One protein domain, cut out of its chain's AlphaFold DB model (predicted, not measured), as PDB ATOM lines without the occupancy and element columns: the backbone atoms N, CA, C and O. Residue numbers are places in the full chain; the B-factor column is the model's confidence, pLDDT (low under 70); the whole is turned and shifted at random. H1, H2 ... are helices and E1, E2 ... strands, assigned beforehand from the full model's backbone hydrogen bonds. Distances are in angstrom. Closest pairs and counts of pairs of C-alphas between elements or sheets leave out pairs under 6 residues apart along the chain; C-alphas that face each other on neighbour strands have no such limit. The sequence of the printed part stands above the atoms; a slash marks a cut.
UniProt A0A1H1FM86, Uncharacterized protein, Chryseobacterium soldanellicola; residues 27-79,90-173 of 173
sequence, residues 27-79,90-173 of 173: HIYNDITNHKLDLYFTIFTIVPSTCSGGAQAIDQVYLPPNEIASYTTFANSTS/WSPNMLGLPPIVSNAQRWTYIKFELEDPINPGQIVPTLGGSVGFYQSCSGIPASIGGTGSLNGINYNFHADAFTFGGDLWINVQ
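This is residues 27 to 79 and 90 to 173 of the 173 residues of an uncharacterized protein of Chryseobacterium soldanellicola (UniProt A0A1H1FM86). Two strongly twisted sheets of five strands each lie face to face as an elongated sandwich, their strands running nearly along one another at 21 degrees. One layer is E5, E1, E10, E9 and E8, the other the branched sheet of E2, E3, E4, E6 and E7; two short helices, H1 and H2, sit toward the end of the long axis where E2 ends. The printed part has 137 residues, in the order E1 E2 E3 E4 E5 H1 E6 E7 H2 E8 E9 E10, and is mostly strand. The first sheet has the order E5, E1, E10, E9, E8 and is mixed; the neighbour pairs of the branched sheet are antiparallel. The whole is compact, with a radius of gyration of the C-alphas of 16.0 A and spans of 53 by 31 by 30 A.

In the first sheet, E5 is residues 68 to 71, E1 residues 27 to 30, E10 residues 167 to 172, 16.6 A long, E9 residues 153 to 164, 33.9 A, and E8 residues 143 to 150, 23.3 A. C-alpha 27 is at (50.851, 29.701, 6.705) and C-alpha 172 at (53.078, 33.617, -3.438). In the branched sheet, E2 is residues 38 to 47, 30.1 A, E3 residues 52 to 57, E4 residues 61 to 63, E6 residues 106 to 115, 27.9 A, and E7 residues 128 to 132. H1 is residues 99 to 104, with C-alpha 99 at (31.142, 33.387, 20.869), and H2 residues 135 to 138.

E8, E9 and E10 form a meander, each strand the antiparallel neighbour of the one before, with N 155 and O 148 at 2.8 A and N 169 and O 162 at 2.8 A. E1 is parallel to E10, with N 29 and O 170 at 2.8 A, and antiparallel to E5, with N 28 and O 69 at 2.8 A. Across the sandwich, the closest C-alphas of E7 and E9 are those of Gly 132 and Ala 161, 5.3 A apart. E3 and E4 lie on one side of E2, with N 54 and O 45 at 2.9 A and N 61 and O 41 at 2.8 A; E6 lies on the other side, with N 42 and O 111 at 2.8 A. E6 and E7 form a hairpin, with N 112 and O 129 at 2.9 A. H1 is on the branched sheet, the closest C-alphas of H1 and E2 being those of Ala 104 and Val 47, 5.4 A apart; H2 only grazes that sheet. Every O i to N i+4 pair in H1 is within hydrogen-bond range; H2 is too short for one.

The C-alphas farthest apart, of Leu 95 and Gly 152, are 54.0 A apart. Residues 80 to 89 are not printed, and C-alphas 79 and 90 are 18.8 A apart across the cut. The link E6 to E7, residues 116 to 127, is long. Mean pLDDT of the printed part is 77.2; it is under 70 at residues 51 to 59, 72 to 79, 90 to 104 and 135 to 138.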
ATOM      1  N   HIS A  27      49.498  29.370   7.121       84.88
ATOM      2  CA  HIS A  27      50.851  29.701   6.705       84.88
ATOM      3  C   HIS A  27      50.799  30.526   5.424       84.88
ATOM      4  O   HIS A  27      50.064  30.188   4.498       84.88
ATOM      5  N   ILE A  28      51.573  31.604   5.368       86.56
ATOM      6  CA  ILE A  28      51.731  32.451   4.186       86.56
ATOM      7  C   ILE A  28      53.219  32.516   3.885       86.56
ATOM      8  O   ILE A  28      53.995  32.924   4.748       86.56
ATOM      9  N   TYR A  29      53.603  32.093   2.689       90.88
ATOM     10  CA  TYR A  29      54.984  32.044   2.241       90.88
ATOM     11  C   TYR A  29      55.188  32.977   1.048       90.88
ATOM     12  O   TYR A  29      54.421  32.922   0.087       90.88
ATOM     13  N   ASN A  30      56.207  33.833   1.141       88.69
ATOM     14  CA  ASN A  30      56.712  34.633   0.030       88.69
ATOM     15  C   ASN A  30      57.884  33.879  -0.626       88.69
ATOM     16  O   ASN A  30      59.049  34.102  -0.289       88.69
ATOM     17  N   ASP A  31      57.571  32.930  -1.504       88.44
ATOM     18  CA  ASP A  31      58.546  32.137  -2.248       88.44
ATOM     19  C   ASP A  31      59.144  32.975  -3.377       88.44
ATOM     20  O   ASP A  31      58.437  33.477  -4.239       88.44
ATOM     21  N   ILE A  32      60.466  33.128  -3.418       80.81
ATOM     22  CA  ILE A  32      61.094  33.980  -4.441       80.81
ATOM     23  C   ILE A  32      61.560  33.237  -5.688       80.81
ATOM     24  O   ILE A  32      62.422  33.726  -6.425       80.81
ATOM     25  N   THR A  33      61.032  32.035  -5.920       82.69
ATOM     26  CA  THR A  33      61.411  31.226  -7.080       82.69
ATOM     27  C   THR A  33      61.148  31.966  -8.396       82.69
ATOM     28  O   THR A  33      62.002  31.894  -9.283       82.69
ATOM     29  N   ASN A  34      60.044  32.725  -8.527       74.19
ATOM     30  CA  ASN A  34      59.720  33.449  -9.767       74.19
ATOM     31  C   ASN A  34      59.680  34.980  -9.630       74.19
ATOM     32  O   ASN A  34      59.679  35.671 -10.655       74.19
ATOM     33  N   HIS A  35      59.761  35.528  -8.415       78.62
ATOM     34  CA  HIS A  35      59.898  36.967  -8.174       78.62
ATOM     35  C   HIS A  35      60.847  37.281  -7.012       78.62
ATOM     36  O   HIS A  35      61.000  36.475  -6.115       78.62
ATOM     37  N   LYS A  36      61.456  38.471  -6.953       82.38
ATOM     38  CA  LYS A  36      62.237  38.936  -5.779       82.38
ATOM     39  C   LYS A  36      61.566  40.127  -5.099       82.38
ATOM     40  O   LYS A  36      62.211  41.139  -4.847       82.38
ATOM     41  N   LEU A  37      60.258  40.017  -4.909       89.00
ATOM     42  CA  LEU A  37      59.407  41.117  -4.482       89.00
ATOM     43  C   LEU A  37      59.022  40.968  -3.008       89.00
ATOM     44  O   LEU A  37      58.925  39.863  -2.470       89.00
ATOM     45  N   ASP A  38      58.810  42.107  -2.370       89.62
ATOM     46  CA  ASP A  38      58.226  42.210  -1.045       89.62
ATOM     47  C   ASP A  38      56.722  41.935  -1.130       89.62
ATOM     48  O   ASP A  38      56.037  42.470  -2.005       89.62
ATOM     49  N   LEU A  39      56.202  41.114  -0.216       88.12
ATOM     50  CA  LEU A  39      54.782  40.795  -0.147       88.12
ATOM     51  C   LEU A  39      54.095  41.672   0.897       88.12
ATOM     52  O   LEU A  39      54.449  41.643   2.076       88.12
ATOM     53  N   TYR A  40      53.044  42.370   0.478       87.94
ATOM     54  CA  TYR A  40      52.131  43.074   1.370       87.94
ATOM     55  C   TYR A  40      50.765  42.409   1.318       87.94
ATOM     56  O   TYR A  40      50.200  42.244   0.238       87.94
ATOM     57  N   PHE A  41      50.208  42.016   2.463       86.56
ATOM     58  CA  PHE A  41      48.949  41.271   2.472       86.56
ATOM     59  C   PHE A  41      48.036  41.572   3.657       86.56
ATOM     60  O   PHE A  41      48.461  41.989   4.724       86.56
ATOM     61  N   THR A  42      46.754  41.274   3.473       82.56
ATOM     62  CA  THR A  42      45.693  41.359   4.476       82.56
ATOM     63  C   THR A  42      44.903  40.055   4.452       82.56
ATOM     64  O   THR A  42      44.427  39.636   3.397       82.56
ATOM     65  N   ILE A  43      44.741  39.406   5.604       81.12
ATOM     66  CA  ILE A  43      43.956  38.168   5.746       81.12
ATOM     67  C   ILE A  43      42.538  38.514   6.176       81.12
ATOM     68  O   ILE A  43      42.346  39.345   7.060       81.12
ATOM     69  N   PHE A  44      41.554  37.821   5.613       78.69
ATOM     70  CA  PHE A  44      40.147  37.959   5.965       78.69
ATOM     71  C   PHE A  44      39.605  36.653   6.558       78.69
ATOM     72  O   PHE A  44      40.050  35.556   6.202       78.69
ATOM     73  N   THR A  45      38.592  36.761   7.424       77.25
ATOM     74  CA  THR A  45      37.795  35.612   7.898       77.25
ATOM     75  C   THR A  45      36.405  35.532   7.278       77.25
ATOM     76  O   THR A  45      35.897  36.475   6.671       77.25
ATOM     77  N   ILE A  46      35.769  34.376   7.454       75.56
ATOM     78  CA  ILE A  46      34.368  34.121   7.124       75.56
ATOM     79  C   ILE A  46      33.730  33.191   8.153       75.56
ATOM     80  O   ILE A  46      34.436  32.436   8.819       75.56
ATOM     81  N   VAL A  47      32.400  33.200   8.249       74.88
ATOM     82  CA  VAL A  47      31.628  32.081   8.810       74.88
ATOM     83  C   VAL A  47      31.203  31.138   7.670       74.88
ATOM     84  O   VAL A  47      30.280  31.483   6.928       74.88
ATOM     85  N   PRO A  48      31.832  29.955   7.488       74.12
ATOM     86  CA  PRO A  48      31.584  29.120   6.307       74.12
ATOM     87  C   PRO A  48      30.145  28.609   6.186       74.12
ATOM     88  O   PRO A  48      29.638  28.463   5.083       74.12
ATOM     89  N   SER A  49      29.467  28.353   7.310       74.31
ATOM     90  CA  SER A  49      28.101  27.810   7.312       74.31
ATOM     91  C   SER A  49      27.049  28.789   6.790       74.31
ATOM     92  O   SER A  49      25.996  28.360   6.328       74.31
ATOM     93  N   THR A  50      27.306  30.093   6.883       73.25
ATOM     94  CA  THR A  50      26.385  31.153   6.445       73.25
ATOM     95  C   THR A  50      26.938  31.968   5.283       73.25
ATOM     96  O   THR A  50      26.248  32.859   4.797       73.25
ATOM     97  N   CYS A  51      28.185  31.714   4.874       69.88
ATOM     98  CA  CYS A  51      28.957  32.537   3.945       69.88
ATOM     99  C   CYS A  51      28.907  34.049   4.254       69.88
ATOM    100  O   CYS A  51      29.132  34.885   3.381       69.88
ATOM    101  N   SER A  52      28.609  34.426   5.499       66.88
ATOM    102  CA  SER A  52      28.576  35.824   5.914       66.88
ATOM    103  C   SER A  52      29.998  36.292   6.185       66.88
ATOM    104  O   SER A  52      30.756  35.572   6.848       66.88
ATOM    105  N   GLY A  53      30.336  37.491   5.696       56.38
ATOM    106  CA  GLY A  53      31.651  38.101   5.889       56.38
ATOM    107  C   GLY A  53      32.108  37.994   7.342       56.38
ATOM    108  O   GLY A  53      31.328  38.228   8.269       56.38
ATOM    109  N   GLY A  54      33.350  37.560   7.543       54.81
ATOM    110  CA  GLY A  54      33.925  37.488   8.875       54.81
ATOM    111  C   GLY A  54      34.093  38.889   9.439       54.81
ATOM    112  O   GLY A  54      34.381  39.844   8.721       54.81
ATOM    113  N   ALA A  55      33.889  39.017  10.742       50.66
ATOM    114  CA  ALA A  55      33.975  40.292  11.446       50.66
ATOM    115  C   ALA A  55      35.425  40.780  11.635       50.66
ATOM    116  O   ALA A  55      35.636  41.754  12.349       50.66
ATOM    117  N   GLN A  56      36.418  40.075  11.074       59.19
ATOM    118  CA  GLN A  56      37.830  40.303  11.356       59.19
ATOM    119  C   GLN A  56      38.680  40.171  10.086       59.19
ATOM    120  O   GLN A  56      38.607  39.165   9.370       59.19
ATOM    121  N   ALA A  57      39.506  41.185   9.848       62.09
ATOM    122  CA  ALA A  57      40.683  41.121   8.989       62.09
ATOM    123  C   ALA A  57      41.944  41.192   9.868       62.09
ATOM    124  O   ALA A  57      41.824  41.449  11.060       62.09
ATOM    125  N   ILE A  58      43.140  40.964   9.345       63.03
ATOM    126  CA  ILE A  58      44.349  41.500   9.997       63.03
ATOM    127  C   ILE A  58      44.704  42.844   9.353       63.03
ATOM    128  O   ILE A  58      44.050  43.237   8.394       63.03
ATOM    129  N   ASP A  59      45.668  43.587   9.890       62.88
ATOM    130  CA  ASP A  59      46.174  44.779   9.192       62.88
ATOM    131  C   ASP A  59      46.937  44.374   7.913       62.88
ATOM    132  O   ASP A  59      47.182  43.186   7.682       62.88
ATOM    133  N   GLN A  60      47.310  45.334   7.065       74.38
ATOM    134  CA  GLN A  60      48.305  45.070   6.027       74.38
ATOM    135  C   GLN A  60      49.609  44.636   6.706       74.38
ATOM    136  O   GLN A  60      50.091  45.303   7.613       74.38
ATOM    137  N   VAL A  61      50.158  43.498   6.303       80.00
ATOM    138  CA  VAL A  61      51.391  42.929   6.840       80.00
ATOM    139  C   VAL A  61      52.428  42.885   5.738       80.00
ATOM    140  O   VAL A  61      52.145  42.431   4.633       80.00
ATOM    141  N   TYR A  62      53.629  43.334   6.083       85.19
ATOM    142  CA  TYR A  62      54.830  43.199   5.276       85.19
ATOM    143  C   TYR A  62      55.498  41.840   5.521       85.19
ATOM    144  O   TYR A  62      55.722  41.461   6.675       85.19
ATOM    145  N   LEU A  63      55.845  41.130   4.448       81.62
ATOM    146  CA  LEU A  63      56.596  39.880   4.487       81.62
ATOM    147  C   LEU A  63      57.738  39.905   3.457       81.62
ATOM    148  O   LEU A  63      57.476  39.880   2.248       81.62
ATOM    149  N   PRO A  64      59.000  39.927   3.923       84.00
ATOM    150  CA  PRO A  64      60.158  39.905   3.041       84.00
ATOM    151  C   PRO A  64      60.228  38.650   2.152       84.00
ATOM    152  O   PRO A  64      59.629  37.619   2.475       84.00
ATOM    153  N   PRO A  65      61.020  38.704   1.069       85.50
ATOM    154  CA  PRO A  65      61.472  37.552   0.300       85.50
ATOM    155  C   PRO A  65      61.902  36.357   1.161       85.50
ATOM    156  O   PRO A  65      62.747  36.509   2.040       85.50
ATOM    157  N   ASN A  66      61.404  35.158   0.837       83.19
ATOM    158  CA  ASN A  66      61.706  33.875   1.492       83.19
ATOM    159  C   ASN A  66      61.273  33.749   2.956       83.19
ATOM    160  O   ASN A  66      61.711  32.827   3.646       83.19
ATOM    161  N   GLU A  67      60.395  34.624   3.434       81.88
ATOM    162  CA  GLU A  67      59.881  34.540   4.797       81.88
ATOM    163  C   GLU A  67      58.508  33.867   4.853       81.88
ATOM    164  O   GLU A  67      57.700  33.945   3.923       81.88
ATOM    165  N   ILE A  68      58.241  33.208   5.984       79.50
ATOM    166  CA  ILE A  68      56.960  32.561   6.281       79.50
ATOM    167  C   ILE A  68      56.300  33.274   7.460       79.50
ATOM    168  O   ILE A  68      56.849  33.329   8.559       79.50
ATOM    169  N   ALA A  69      55.062  33.726   7.267       78.12
ATOM    170  CA  ALA A  69      54.179  34.138   8.353       78.12
ATOM    171  C   ALA A  69      53.253  32.977   8.742       78.12
ATOM    172  O   ALA A  69      52.631  32.360   7.881       78.12
ATOM    173  N   SER A  70      53.143  32.675  10.040       78.56
ATOM    174  CA  SER A  70      52.281  31.596  10.546       78.56
ATOM    175  C   SER A  70      51.325  32.099  11.622       78.56
ATOM    176  O   SER A  70      51.739  32.769  12.568       78.56
ATOM    177  N   TYR A  71      50.052  31.729  11.501       73.25
ATOM    178  CA  TYR A  71      48.975  32.159  12.383       73.25
ATOM    179  C   TYR A  71      48.211  30.957  12.937       73.25
ATOM    180  O   TYR A  71      47.545  30.219  12.211       73.25
ATOM    181  N   THR A  72      48.252  30.802  14.256       67.31
ATOM    182  CA  THR A  72      47.485  29.779  14.985       67.31
ATOM    183  C   THR A  72      46.127  30.305  15.451       67.31
ATOM    184  O   THR A  72      45.200  29.545  15.697       67.31
ATOM    185  N   THR A  73      45.981  31.624  15.576       60.12
ATOM    186  CA  THR A  73      44.756  32.299  16.021       60.12
ATOM    187  C   THR A  73      44.593  33.624  15.292       60.12
ATOM    188  O   THR A  73      45.582  34.233  14.888       60.12
ATOM    189  N   PHE A  74      43.354  34.091  15.157       53.56
ATOM    190  CA  PHE A  74      43.083  35.394  14.559       53.56
ATOM    191  C   PHE A  74      43.438  36.535  15.526       53.56
ATOM    192  O   PHE A  74      43.166  36.440  16.725       53.56
ATOM    193  N   ALA A  75      44.014  37.623  15.007       47.81
ATOM    194  CA  ALA A  75      44.134  38.895  15.715       47.81
ATOM    195  C   ALA A  75      42.953  39.793  15.317       47.81
ATOM    196  O   ALA A  75      42.646  39.937  14.140       47.81
ATOM    197  N   ASN A  76      42.249  40.369  16.289       40.12
ATOM    198  CA  ASN A  76      41.076  41.212  16.045       40.12
ATOM    199  C   ASN A  76      41.474  42.473  15.237       40.12
ATOM    200  O   ASN A  76      42.195  43.299  15.790       40.12
ATOM    201  N   SER A  77      41.011  42.668  13.991       35.25
ATOM    202  CA  SER A  77      41.080  43.997  13.343       35.25
ATOM    203  C   SER A  77      39.788  44.764  13.537       35.25
ATOM    204  O   SER A  77      38.684  44.275  13.289       35.25
ATOM    205  N   THR A  78      39.967  46.000  13.982       33.97
ATOM    206  CA  THR A  78      38.953  47.036  14.058       33.97
ATOM    207  C   THR A  78      38.799  47.688  12.692       33.97
ATOM    208  O   THR A  78      39.715  48.344  12.202       33.97
ATOM    209  N   SER A  79      37.606  47.634  12.114       32.22
ATOM    210  CA  SER A  79      37.202  48.676  11.178       32.22
ATOM    211  C   SER A  79      37.137  50.027  11.922       32.22
ATOM    212  O   SER A  79      36.123  50.309  12.558       32.22
ATOM    213  N   TRP A  90      48.391  38.448  21.182       39.06
ATOM    214  CA  TRP A  90      47.766  37.328  21.862       39.06
ATOM    215  C   TRP A  90      47.104  37.903  23.122       39.06
ATOM    216  O   TRP A  90      47.795  38.291  24.063       39.06
ATOM    217  N   SER A  91      45.779  38.072  23.120       36.38
ATOM    218  CA  SER A  91      45.074  38.460  24.343       36.38
ATOM    219  C   SER A  91      44.986  37.227  25.244       36.38
ATOM    220  O   SER A  91      44.297  36.273  24.873       36.38
ATOM    221  N   PRO A  92      45.596  37.219  26.445       38.47
ATOM    222  CA  PRO A  92      45.340  36.158  27.417       38.47
ATOM    223  C   PRO A  92      43.893  36.209  27.930       38.47
ATOM    224  O   PRO A  92      43.420  35.262  28.554       38.47
ATOM    225  N   ASN A  93      43.170  37.309  27.674       46.22
ATOM    226  CA  ASN A  93      41.812  37.506  28.145       46.22
ATOM    227  C   ASN A  93      40.803  37.320  27.005       46.22
ATOM    228  O   ASN A  93      40.289  38.271  26.413       46.22
ATOM    229  N   MET A  94      40.543  36.048  26.701       47.56
ATOM    230  CA  MET A  94      39.591  35.590  25.682       47.56
ATOM    231  C   MET A  94      38.122  35.625  26.141       47.56
ATOM    232  O   MET A  94      37.231  35.276  25.374       47.56
ATOM    233  N   LEU A  95      37.843  36.082  27.366       44.81
ATOM    234  CA  LEU A  95      36.484  36.174  27.920       44.81
ATOM    235  C   LEU A  95      35.648  37.325  27.322       44.81
ATOM    236  O   LEU A  95      34.457  37.417  27.601       44.81
ATOM    237  N   GLY A  96      36.260  38.199  26.512       48.31
ATOM    238  CA  GLY A  96      35.596  39.335  25.862       48.31
ATOM    239  C   GLY A  96      35.277  39.149  24.373       48.31
ATOM    240  O   GLY A  96      34.665  40.039  23.784       48.31
ATOM    241  N   LEU A  97      35.686  38.040  23.743       50.84
ATOM    242  CA  LEU A  97      35.368  37.785  22.332       50.84
ATOM    243  C   LEU A  97      33.937  37.233  22.205       50.84
ATOM    244  O   LEU A  97      33.602  36.267  22.895       50.84
ATOM    245  N   PRO A  98      33.081  37.786  21.321       53.59
ATOM    246  CA  PRO A  98      31.762  37.221  21.072       53.59
ATOM    247  C   PRO A  98      31.866  35.745  20.638       53.59
ATOM    248  O   PRO A  98      32.650  35.443  19.736       53.59
ATOM    249  N   PRO A  99      31.052  34.820  21.183       59.50
ATOM    250  CA  PRO A  99      31.142  33.387  20.869       59.50
ATOM    251  C   PRO A  99      31.026  33.036  19.378       59.50
ATOM    252  O   PRO A  99      31.555  32.025  18.923       59.50
ATOM    253  N   ILE A 100      30.344  33.873  18.590       57.75
ATOM    254  CA  ILE A 100      30.253  33.703  17.134       57.75
ATOM    255  C   ILE A 100      31.618  33.861  16.444       57.75
ATOM    256  O   ILE A 100      31.903  33.173  15.468       57.75
ATOM    257  N   VAL A 101      32.487  34.717  16.986       54.81
ATOM    258  CA  VAL A 101      33.849  34.942  16.494       54.81
ATOM    259  C   VAL A 101      34.736  33.755  16.864       54.81
ATOM    260  O   VAL A 101      35.349  33.158  15.983       54.81
ATOM    261  N   SER A 102      34.737  33.339  18.137       56.72
ATOM    262  CA  SER A 102      35.598  32.245  18.615       56.72
ATOM    263  C   SER A 102      35.250  30.883  18.003       56.72
ATOM    264  O   SER A 102      36.141  30.068  17.767       56.72
ATOM    265  N   ASN A 103      33.966  30.630  17.720       60.28
ATOM    266  CA  ASN A 103      33.491  29.292  17.353       60.28
ATOM    267  C   ASN A 103      33.273  29.113  15.843       60.28
ATOM    268  O   ASN A 103      33.467  28.010  15.321       60.28
ATOM    269  N   ALA A 104      32.902  30.169  15.112       65.81
ATOM    270  CA  ALA A 104      32.407  30.036  13.739       65.81
ATOM    271  C   ALA A 104      33.334  30.623  12.662       65.81
ATOM    272  O   ALA A 104      33.209  30.238  11.501       65.81
ATOM    273  N   GLN A 105      34.285  31.495  13.019       70.38
ATOM    274  CA  GLN A 105      35.152  32.132  12.023       70.38
ATOM    275  C   GLN A 105      36.322  31.248  11.585       70.38
ATOM    276  O   GLN A 105      36.959  30.571  12.398       70.38
ATOM    277  N   ARG A 106      36.591  31.239  10.279       77.31
ATOM    278  CA  ARG A 106      37.704  30.531   9.632       77.31
ATOM    279  C   ARG A 106      38.450  31.467   8.684       77.31
ATOM    280  O   ARG A 106      37.872  32.443   8.207       77.31
ATOM    281  N   TRP A 107      39.709  31.142   8.400       80.56
ATOM    282  CA  TRP A 107      40.536  31.816   7.396       80.56
ATOM    283  C   TRP A 107      39.882  31.723   6.020       80.56
ATOM    284  O   TRP A 107      39.672  30.617   5.540       80.56
ATOM    285  N   THR A 108      39.535  32.844   5.384       81.81
ATOM    286  CA  THR A 108      38.823  32.800   4.097       81.81
ATOM    287  C   THR A 108      39.741  32.982   2.905       81.81
ATOM    288  O   THR A 108      39.829  32.098   2.054       81.81
ATOM    289  N   TYR A 109      40.437  34.111   2.852       84.69
ATOM    290  CA  TYR A 109      41.268  34.528   1.736       84.69
ATOM    291  C   TYR A 109      42.268  35.581   2.206       84.69
ATOM    292  O   TYR A 109      42.068  36.220   3.246       84.69
ATOM    293  N   ILE A 110      43.320  35.778   1.418       87.06
ATOM    294  CA  ILE A 110      44.179  36.955   1.520       87.06
ATOM    295  C   ILE A 110      43.933  37.876   0.345       87.06
ATOM    296  O   ILE A 110      43.644  37.413  -0.757       87.06
ATOM    297  N   LYS A 111      44.076  39.172   0.584       87.50
ATOM    298  CA  LYS A 111      44.333  40.155  -0.459       87.50
ATOM    299  C   LYS A 111      45.787  40.579  -0.347       87.50
ATOM    300  O   LYS A 111      46.251  40.783   0.769       87.50
ATOM    301  N   PHE A 112      46.485  40.702  -1.464       88.81
ATOM    302  CA  PHE A 112      47.906  41.018  -1.450       88.81
ATOM    303  C   PHE A 112      48.345  41.819  -2.671       88.81
ATOM    304  O   PHE A 112      47.638  41.865  -3.683       88.81
ATOM    305  N   GLU A 113      49.529  42.405  -2.559       91.50
ATOM    306  CA  GLU A 113      50.285  43.054  -3.622       91.50
ATOM    307  C   GLU A 113      51.786  42.792  -3.443       91.50
ATOM    308  O   GLU A 113      52.250  42.510  -2.334       91.50
ATOM    309  N   LEU A 114      52.521  42.838  -4.551       91.00
ATOM    310  CA  LEU A 114      53.963  42.645  -4.606       91.00
ATOM    311  C   LEU A 114      54.647  43.952  -5.002       91.00
ATOM    312  O   LEU A 114      54.268  44.582  -5.994       91.00
ATOM    313  N   GLU A 115      55.692  44.319  -4.267       90.44
ATOM    314  CA  GLU A 115      56.470  45.534  -4.516       90.44
ATOM    315  C   GLU A 115      57.958  45.223  -4.690       90.44
ATOM    316  O   GLU A 115      58.495  44.309  -4.069       90.44
ATOM    317  N   ASP A 116      58.644  45.991  -5.541       88.31
ATOM    318  CA  ASP A 116      60.100  45.910  -5.668       88.31
ATOM    319  C   ASP A 116      60.754  46.992  -4.789       88.31
ATOM    320  O   ASP A 116      60.711  48.174  -5.153       88.31
ATOM    321  N   PRO A 117      61.398  46.629  -3.663       83.06
ATOM    322  CA  PRO A 117      62.033  47.612  -2.787       83.06
ATOM    323  C   PRO A 117      63.252  48.301  -3.423       83.06
ATOM    324  O   PRO A 117      63.676  49.359  -2.959       83.06
ATOM    325  N   ILE A 118      63.841  47.715  -4.470       85.81
ATOM    326  CA  ILE A 118      65.045  48.217  -5.146       85.81
ATOM    327  C   ILE A 118      64.672  49.089  -6.352       85.81
ATOM    328  O   ILE A 118      65.412  50.012  -6.695       85.81
ATOM    329  N   ASN A 119      63.515  48.842  -6.972       84.75
ATOM    330  CA  ASN A 119      62.989  49.640  -8.076       84.75
ATOM    331  C   ASN A 119      61.656  50.283  -7.675       84.75
ATOM    332  O   ASN A 119      60.601  49.749  -8.007       84.75
ATOM    333  N   PRO A 120      61.669  51.448  -7.003       82.12
ATOM    334  CA  PRO A 120      60.437  52.106  -6.596       82.12
ATOM    335  C   PRO A 120      59.616  52.535  -7.820       82.12
ATOM    336  O   PRO A 120      60.118  53.191  -8.737       82.12
ATOM    337  N   GLY A 121      58.334  52.177  -7.822       83.12
ATOM    338  CA  GLY A 121      57.391  52.508  -8.882       83.12
ATOM    339  C   GLY A 121      56.242  51.509  -8.958       83.12
ATOM    340  O   GLY A 121      56.240  50.484  -8.285       83.12
ATOM    341  N   GLN A 122      55.244  51.812  -9.786       85.75
ATOM    342  CA  GLN A 122      54.113  50.915  -9.987       85.75
ATOM    343  C   GLN A 122      54.455  49.875 -11.056       85.75
ATOM    344  O   GLN A 122      54.690  50.230 -12.212       85.75
ATOM    345  N   ILE A 123      54.436  48.594 -10.690       87.75
ATOM    346  CA  ILE A 123      54.468  47.502 -11.667       87.75
ATOM    347  C   ILE A 123      53.153  47.532 -12.458       87.75
ATOM    348  O   ILE A 123      52.079  47.640 -11.866       87.75
ATOM    349  N   VAL A 124      53.224  47.478 -13.793       87.19
ATOM    350  CA  VAL A 124      52.047  47.538 -14.675       87.19
ATOM    351  C   VAL A 124      51.917  46.253 -15.506       87.19
ATOM    352  O   VAL A 124      52.840  45.933 -16.263       87.19
ATOM    353  N   PRO A 125      50.765  45.553 -15.436       87.56
ATOM    354  CA  PRO A 125      49.689  45.745 -14.450       87.56
ATOM    355  C   PRO A 125      50.169  45.493 -13.010       87.56
ATOM    356  O   PRO A 125      51.190  44.837 -12.805       87.56
ATOM    357  N   THR A 126      49.432  46.021 -12.024       85.00
ATOM    358  CA  THR A 126      49.733  45.796 -10.601       85.00
ATOM    359  C   THR A 126      49.771  44.299 -10.311       85.00
ATOM    360  O   THR A 126      48.836  43.577 -10.663       85.00
ATOM    361  N   LEU A 127      50.839  43.841  -9.657       88.44
ATOM    362  CA  LEU A 127      50.982  42.448  -9.256       88.44
ATOM    363  C   LEU A 127      50.361  42.241  -7.888       88.44
ATOM    364  O   LEU A 127      50.885  42.688  -6.875       88.44
ATOM    365  N   GLY A 128      49.214  41.584  -7.874       87.38
ATOM    366  CA  GLY A 128      48.455  41.355  -6.663       87.38
ATOM    367  C   GLY A 128      47.095  40.764  -6.979       87.38
ATOM    368  O   GLY A 128      46.747  40.503  -8.133       87.38
ATOM    369  N   GLY A 129      46.304  40.561  -5.937       88.19
ATOM    370  CA  GLY A 129      44.959  40.034  -6.079       88.19
ATOM    371  C   GLY A 129      44.459  39.408  -4.796       88.19
ATOM    372  O   GLY A 129      44.774  39.865  -3.697       88.19
ATOM    373  N   SER A 130      43.609  38.394  -4.926       88.88
ATOM    374  CA  SER A 130      43.074  37.676  -3.775       88.88
ATOM    375  C   SER A 130      42.952  36.186  -4.059       88.88
ATOM    376  O   SER A 130      42.475  35.805  -5.125       88.88
ATOM    377  N   VAL A 131      43.366  35.368  -3.090       90.94
ATOM    378  CA  VAL A 131      43.276  33.900  -3.136       90.94
ATOM    379  C   VAL A 131      42.723  33.363  -1.829       90.94
ATOM    380  O   VAL A 131      43.008  33.918  -0.766       90.94
ATOM    381  N   GLY A 132      41.928  32.298  -1.891       89.12
ATOM    382  CA  GLY A 132      41.242  31.776  -0.715       89.12
ATOM    383  C   GLY A 132      40.796  30.325  -0.803       89.12
ATOM    384  O   GLY A 132      40.880  29.670  -1.838       89.12
ATOM    385  N   PHE A 133      40.295  29.827   0.324       85.81
ATOM    386  CA  PHE A 133      40.038  28.404   0.553       85.81
ATOM    387  C   PHE A 133      38.575  28.006   0.331       85.81
ATOM    388  O   PHE A 133      38.282  26.870  -0.036       85.81
ATOM    389  N   TYR A 134      37.639  28.938   0.536       77.56
ATOM    390  CA  TYR A 134      36.198  28.680   0.455       77.56
ATOM    391  C   TYR A 134      35.577  29.385  -0.753       77.56
ATOM    392  O   TYR A 134      34.893  30.410  -0.637       77.56
ATOM    393  N   GLN A 135      35.811  28.808  -1.932       66.75
ATOM    394  CA  GLN A 135      35.337  29.337  -3.218       66.75
ATOM    395  C   GLN A 135      33.812  29.522  -3.247       66.75
ATOM    396  O   GLN A 135      33.313  30.507  -3.789       66.75
ATOM    397  N   SER A 136      33.072  28.621  -2.592       67.94
ATOM    398  CA  SER A 136      31.605  28.634  -2.522       67.94
ATOM    399  C   SER A 136      31.016  29.846  -1.798       67.94
ATOM    400  O   SER A 136      29.852  30.166  -2.020       67.94
ATOM    401  N   CYS A 137      31.792  30.520  -0.949       66.94
ATOM    402  CA  CYS A 137      31.283  31.614  -0.130       66.94
ATOM    403  C   CYS A 137      31.754  33.007  -0.549       66.94
ATOM    404  O   CYS A 137      31.176  33.994  -0.103       66.94
ATOM    405  N   SER A 138      32.820  33.108  -1.340       69.44
ATOM    406  CA  SER A 138      33.479  34.394  -1.602       69.44
ATOM    407  C   SER A 138      33.663  34.708  -3.084       69.44
ATOM    408  O   SER A 138      33.918  35.859  -3.425       69.44
ATOM    409  N   GLY A 139      33.551  33.710  -3.971       75.31
ATOM    410  CA  GLY A 139      33.921  33.872  -5.380       75.31
ATOM    411  C   GLY A 139      35.416  34.146  -5.591       75.31
ATOM    412  O   GLY A 139      35.824  34.429  -6.713       75.31
ATOM    413  N   ILE A 140      36.229  34.064  -4.530       85.50
ATOM    414  CA  ILE A 140      37.678  34.213  -4.596       85.50
ATOM    415  C   ILE A 140      38.271  32.872  -5.042       85.50
ATOM    416  O   ILE A 140      37.953  31.838  -4.440       85.50
ATOM    417  N   PRO A 141      39.099  32.854  -6.099       90.69
ATOM    418  CA  PRO A 141      39.703  31.623  -6.583       90.69
ATOM    419  C   PRO A 141      40.736  31.084  -5.587       90.69
ATOM    420  O   PRO A 141      41.272  31.815  -4.755       90.69
ATOM    421  N   ALA A 142      41.040  29.791  -5.696       92.12
ATOM    422  CA  ALA A 142      42.152  29.210  -4.944       92.12
ATOM    423  C   ALA A 142      43.507  29.618  -5.524       92.12
ATOM    424  O   ALA A 142      44.489  29.593  -4.802       92.12
ATOM    425  N   SER A 143      43.569  30.012  -6.795       94.25
ATOM    426  CA  SER A 143      44.817  30.418  -7.421       94.25
ATOM    427  C   SER A 143      44.633  31.564  -8.400       94.25
ATOM    428  O   SER A 143      43.587  31.701  -9.042       94.25
ATOM    429  N   ILE A 144      45.665  32.394  -8.511       93.88
ATOM    430  CA  ILE A 144      45.792  33.437  -9.528       93.88
ATOM    431  C   ILE A 144      47.227  33.475 -10.037       93.88
ATOM    432  O   ILE A 144      48.156  33.021  -9.378       93.88
ATOM    433  N   GLY A 145      47.425  34.042 -11.214       92.50
ATOM    434  CA  GLY A 145      48.754  34.331 -11.721       92.50
ATOM    435  C   GLY A 145      48.692  35.461 -12.726       92.50
ATOM    436  O   GLY A 145      47.620  35.817 -13.224       92.50
ATOM    437  N   GLY A 146      49.848  36.030 -13.018       91.00
ATOM    438  CA  GLY A 146      49.941  37.135 -13.950       91.00
ATOM    439  C   GLY A 146      51.371  37.574 -14.176       91.00
ATOM    440  O   GLY A 146      52.324  37.016 -13.634       91.00
ATOM    441  N   THR A 147      51.499  38.592 -15.012       92.06
ATOM    442  CA  THR A 147      52.776  39.202 -15.344       92.06
ATOM    443  C   THR A 147      52.641  40.714 -15.304       92.06
ATOM    444  O   THR A 147      51.555  41.261 -15.499       92.06
ATOM    445  N   GLY A 148      53.746  41.389 -15.026       90.12
ATOM    446  CA  GLY A 148      53.812  42.834 -14.891       90.12
ATOM    447  C   GLY A 148      55.204  43.331 -15.221       90.12
ATOM    448  O   GLY A 148      56.164  42.565 -15.231       90.12
ATOM    449  N   SER A 149      55.318  44.615 -15.529       90.38
ATOM    450  CA  SER A 149      56.604  45.217 -15.861       90.38
ATOM    451  C   SER A 149      56.817  46.535 -15.133       90.38
ATOM    452  O   SER A 149      55.879  47.307 -14.936       90.38
ATOM    453  N   LEU A 150      58.063  46.789 -14.742       89.06
ATOM    454  CA  LEU A 150      58.508  48.058 -14.175       89.06
ATOM    455  C   LEU A 150      59.908  48.360 -14.695       89.06
ATOM    456  O   LEU A 150      60.804  47.527 -14.597       89.06
ATOM    457  N   ASN A 151      60.096  49.547 -15.276       88.25
ATOM    458  CA  ASN A 151      61.387  50.014 -15.799       88.25
ATOM    459  C   ASN A 151      62.087  49.014 -16.748       88.25
ATOM    460  O   ASN A 151      63.311  48.922 -16.778       88.25
ATOM    461  N   GLY A 152      61.310  48.257 -17.531       84.38
ATOM    462  CA  GLY A 152      61.826  47.251 -18.467       84.38
ATOM    463  C   GLY A 152      62.171  45.893 -17.842       84.38
ATOM    464  O   GLY A 152      62.563  44.985 -18.572       84.38
ATOM    465  N   ILE A 153      61.997  45.728 -16.529       87.00
ATOM    466  CA  ILE A 153      62.071  44.434 -15.848       87.00
ATOM    467  C   ILE A 153      60.684  43.797 -15.893       87.00
ATOM    468  O   ILE A 153      59.695  44.444 -15.549       87.00
ATOM    469  N   ASN A 154      60.623  42.538 -16.325       89.81
ATOM    470  CA  ASN A 154      59.399  41.747 -16.314       89.81
ATOM    471  C   ASN A 154      59.367  40.867 -15.071       89.81
ATOM    472  O   ASN A 154      60.348  40.201 -14.740       89.81
ATOM    473  N   TYR A 155      58.208  40.838 -14.443       88.38
ATOM    474  CA  TYR A 155      57.904  40.069 -13.258       88.38
ATOM    475  C   TYR A 155      56.761  39.129 -13.588       88.38
ATOM    476  O   TYR A 155      55.789  39.518 -14.242       88.38
ATOM    477  N   ASN A 156      56.872  37.906 -13.099       90.25
ATOM    478  CA  ASN A 156      55.786  36.948 -13.115       90.25
ATOM    479  C   ASN A 156      55.415  36.683 -11.666       90.25
ATOM    480  O   ASN A 156      56.289  36.710 -10.802       90.25
ATOM    481  N   PHE A 157      54.139  36.429 -11.420       90.06
ATOM    482  CA  PHE A 157      53.726  35.931 -10.125       90.06
ATOM    483  C   PHE A 157      52.667  34.848 -10.258       90.06
ATOM    484  O   PHE A 157      51.888  34.805 -11.220       90.06
ATOM    485  N   HIS A 158      52.616  34.015  -9.238       93.94
ATOM    486  CA  HIS A 158      51.584  33.040  -8.989       93.94
ATOM    487  C   HIS A 158      51.243  33.066  -7.505       93.94
ATOM    488  O   HIS A 158      52.121  33.209  -6.666       93.94
ATOM    489  N   ALA A 159      49.970  32.939  -7.161       93.94
ATOM    490  CA  ALA A 159      49.573  32.746  -5.780       93.94
ATOM    491  C   ALA A 159      48.555  31.624  -5.683       93.94
ATOM    492  O   ALA A 159      47.605  31.597  -6.465       93.94
ATOM    493  N   ASP A 160      48.730  30.765  -4.685       95.19
ATOM    494  CA  ASP A 160      47.891  29.600  -4.434       95.19
ATOM    495  C   ASP A 160      47.487  29.533  -2.971       95.19
ATOM    496  O   ASP A 160      48.331  29.645  -2.090       95.19
ATOM    497  N   ALA A 161      46.213  29.260  -2.719       93.19
ATOM    498  CA  ALA A 161      45.645  28.901  -1.435       93.19
ATOM    499  C   ALA A 161      45.248  27.417  -1.465       93.19
ATOM    500  O   ALA A 161      44.379  26.999  -2.233       93.19
ATOM    501  N   PHE A 162      45.874  26.604  -0.618       92.12
ATOM    502  CA  PHE A 162      45.654  25.160  -0.554       92.12
ATOM    503  C   PHE A 162      45.682  24.644   0.888       92.12
ATOM    504  O   PHE A 162      45.993  25.367   1.829       92.12
ATOM    505  N   THR A 163      45.319  23.376   1.078       88.94
ATOM    506  CA  THR A 163      45.364  22.725   2.395       88.94
ATOM    507  C   THR A 163      46.352  21.571   2.373       88.94
ATOM    508  O   THR A 163      46.405  20.804   1.410       88.94
ATOM    509  N   PHE A 164      47.154  21.452   3.428       85.69
ATOM    510  CA  PHE A 164      48.148  20.396   3.572       85.69
ATOM    511  C   PHE A 164      48.358  20.063   5.048       85.69
ATOM    512  O   PHE A 164      48.498  20.953   5.880       85.69
ATOM    513  N   GLY A 165      48.361  18.770   5.385       81.69
ATOM    514  CA  GLY A 165      48.598  18.315   6.761       81.69
ATOM    515  C   GLY A 165      47.525  18.728   7.778       81.69
ATOM    516  O   GLY A 165      47.767  18.626   8.974       81.69
ATOM    517  N   GLY A 166      46.351  19.175   7.322       78.12
ATOM    518  CA  GLY A 166      45.305  19.736   8.183       78.12
ATOM    519  C   GLY A 166      45.421  21.244   8.412       78.12
ATOM    520  O   GLY A 166      44.506  21.801   9.010       78.12
ATOM    521  N   ASP A 167      46.474  21.875   7.886       80.81
ATOM    522  CA  ASP A 167      46.720  23.316   7.903       80.81
ATOM    523  C   ASP A 167      46.403  23.951   6.539       80.81
ATOM    524  O   ASP A 167      46.279  23.275   5.507       80.81
ATOM    525  N   LEU A 168      46.270  25.274   6.537       87.50
ATOM    526  CA  LEU A 168      46.044  26.096   5.356       87.50
ATOM    527  C   LEU A 168      47.340  26.783   4.953       87.50
ATOM    528  O   LEU A 168      48.061  27.330   5.785       87.50
ATOM    529  N   TRP A 169      47.593  26.807   3.659       90.81
ATOM    530  CA  TRP A 169      48.817  27.332   3.090       90.81
ATOM    531  C   TRP A 169      48.484  28.300   1.979       90.81
ATOM    532  O   TRP A 169      47.631  28.020   1.135       90.81
ATOM    533  N   ILE A 170      49.175  29.430   1.984       93.00
ATOM    534  CA  ILE A 170      49.189  30.366   0.878       93.00
ATOM    535  C   ILE A 170      50.626  30.546   0.445       93.00
ATOM    536  O   ILE A 170      51.466  30.935   1.252       93.00
ATOM    537  N   ASN A 171      50.904  30.242  -0.812       94.62
ATOM    538  CA  ASN A 171      52.212  30.471  -1.400       94.62
ATOM    539  C   ASN A 171      52.088  31.556  -2.467       94.62
ATOM    540  O   ASN A 171      51.201  31.452  -3.312       94.62
ATOM    541  N   VAL A 172      52.945  32.574  -2.413       92.88
ATOM    542  CA  VAL A 172      53.078  33.617  -3.438       92.88
ATOM    543  C   VAL A 172      54.479  33.488  -4.033       92.88
ATOM    544  O   VAL A 172      55.441  33.520  -3.272       92.88
ATOM    545  N   GLN A 173      54.557  33.264  -5.348       90.50
ATOM    546  CA  GLN A 173      55.753  32.858  -6.099       90.50
ATOM    547  C   GLN A 173      56.028  33.726  -7.312       90.50
ATOM    548  O   GLN A 173      55.037  34.090  -7.985       90.50
TER     549      GLN A 173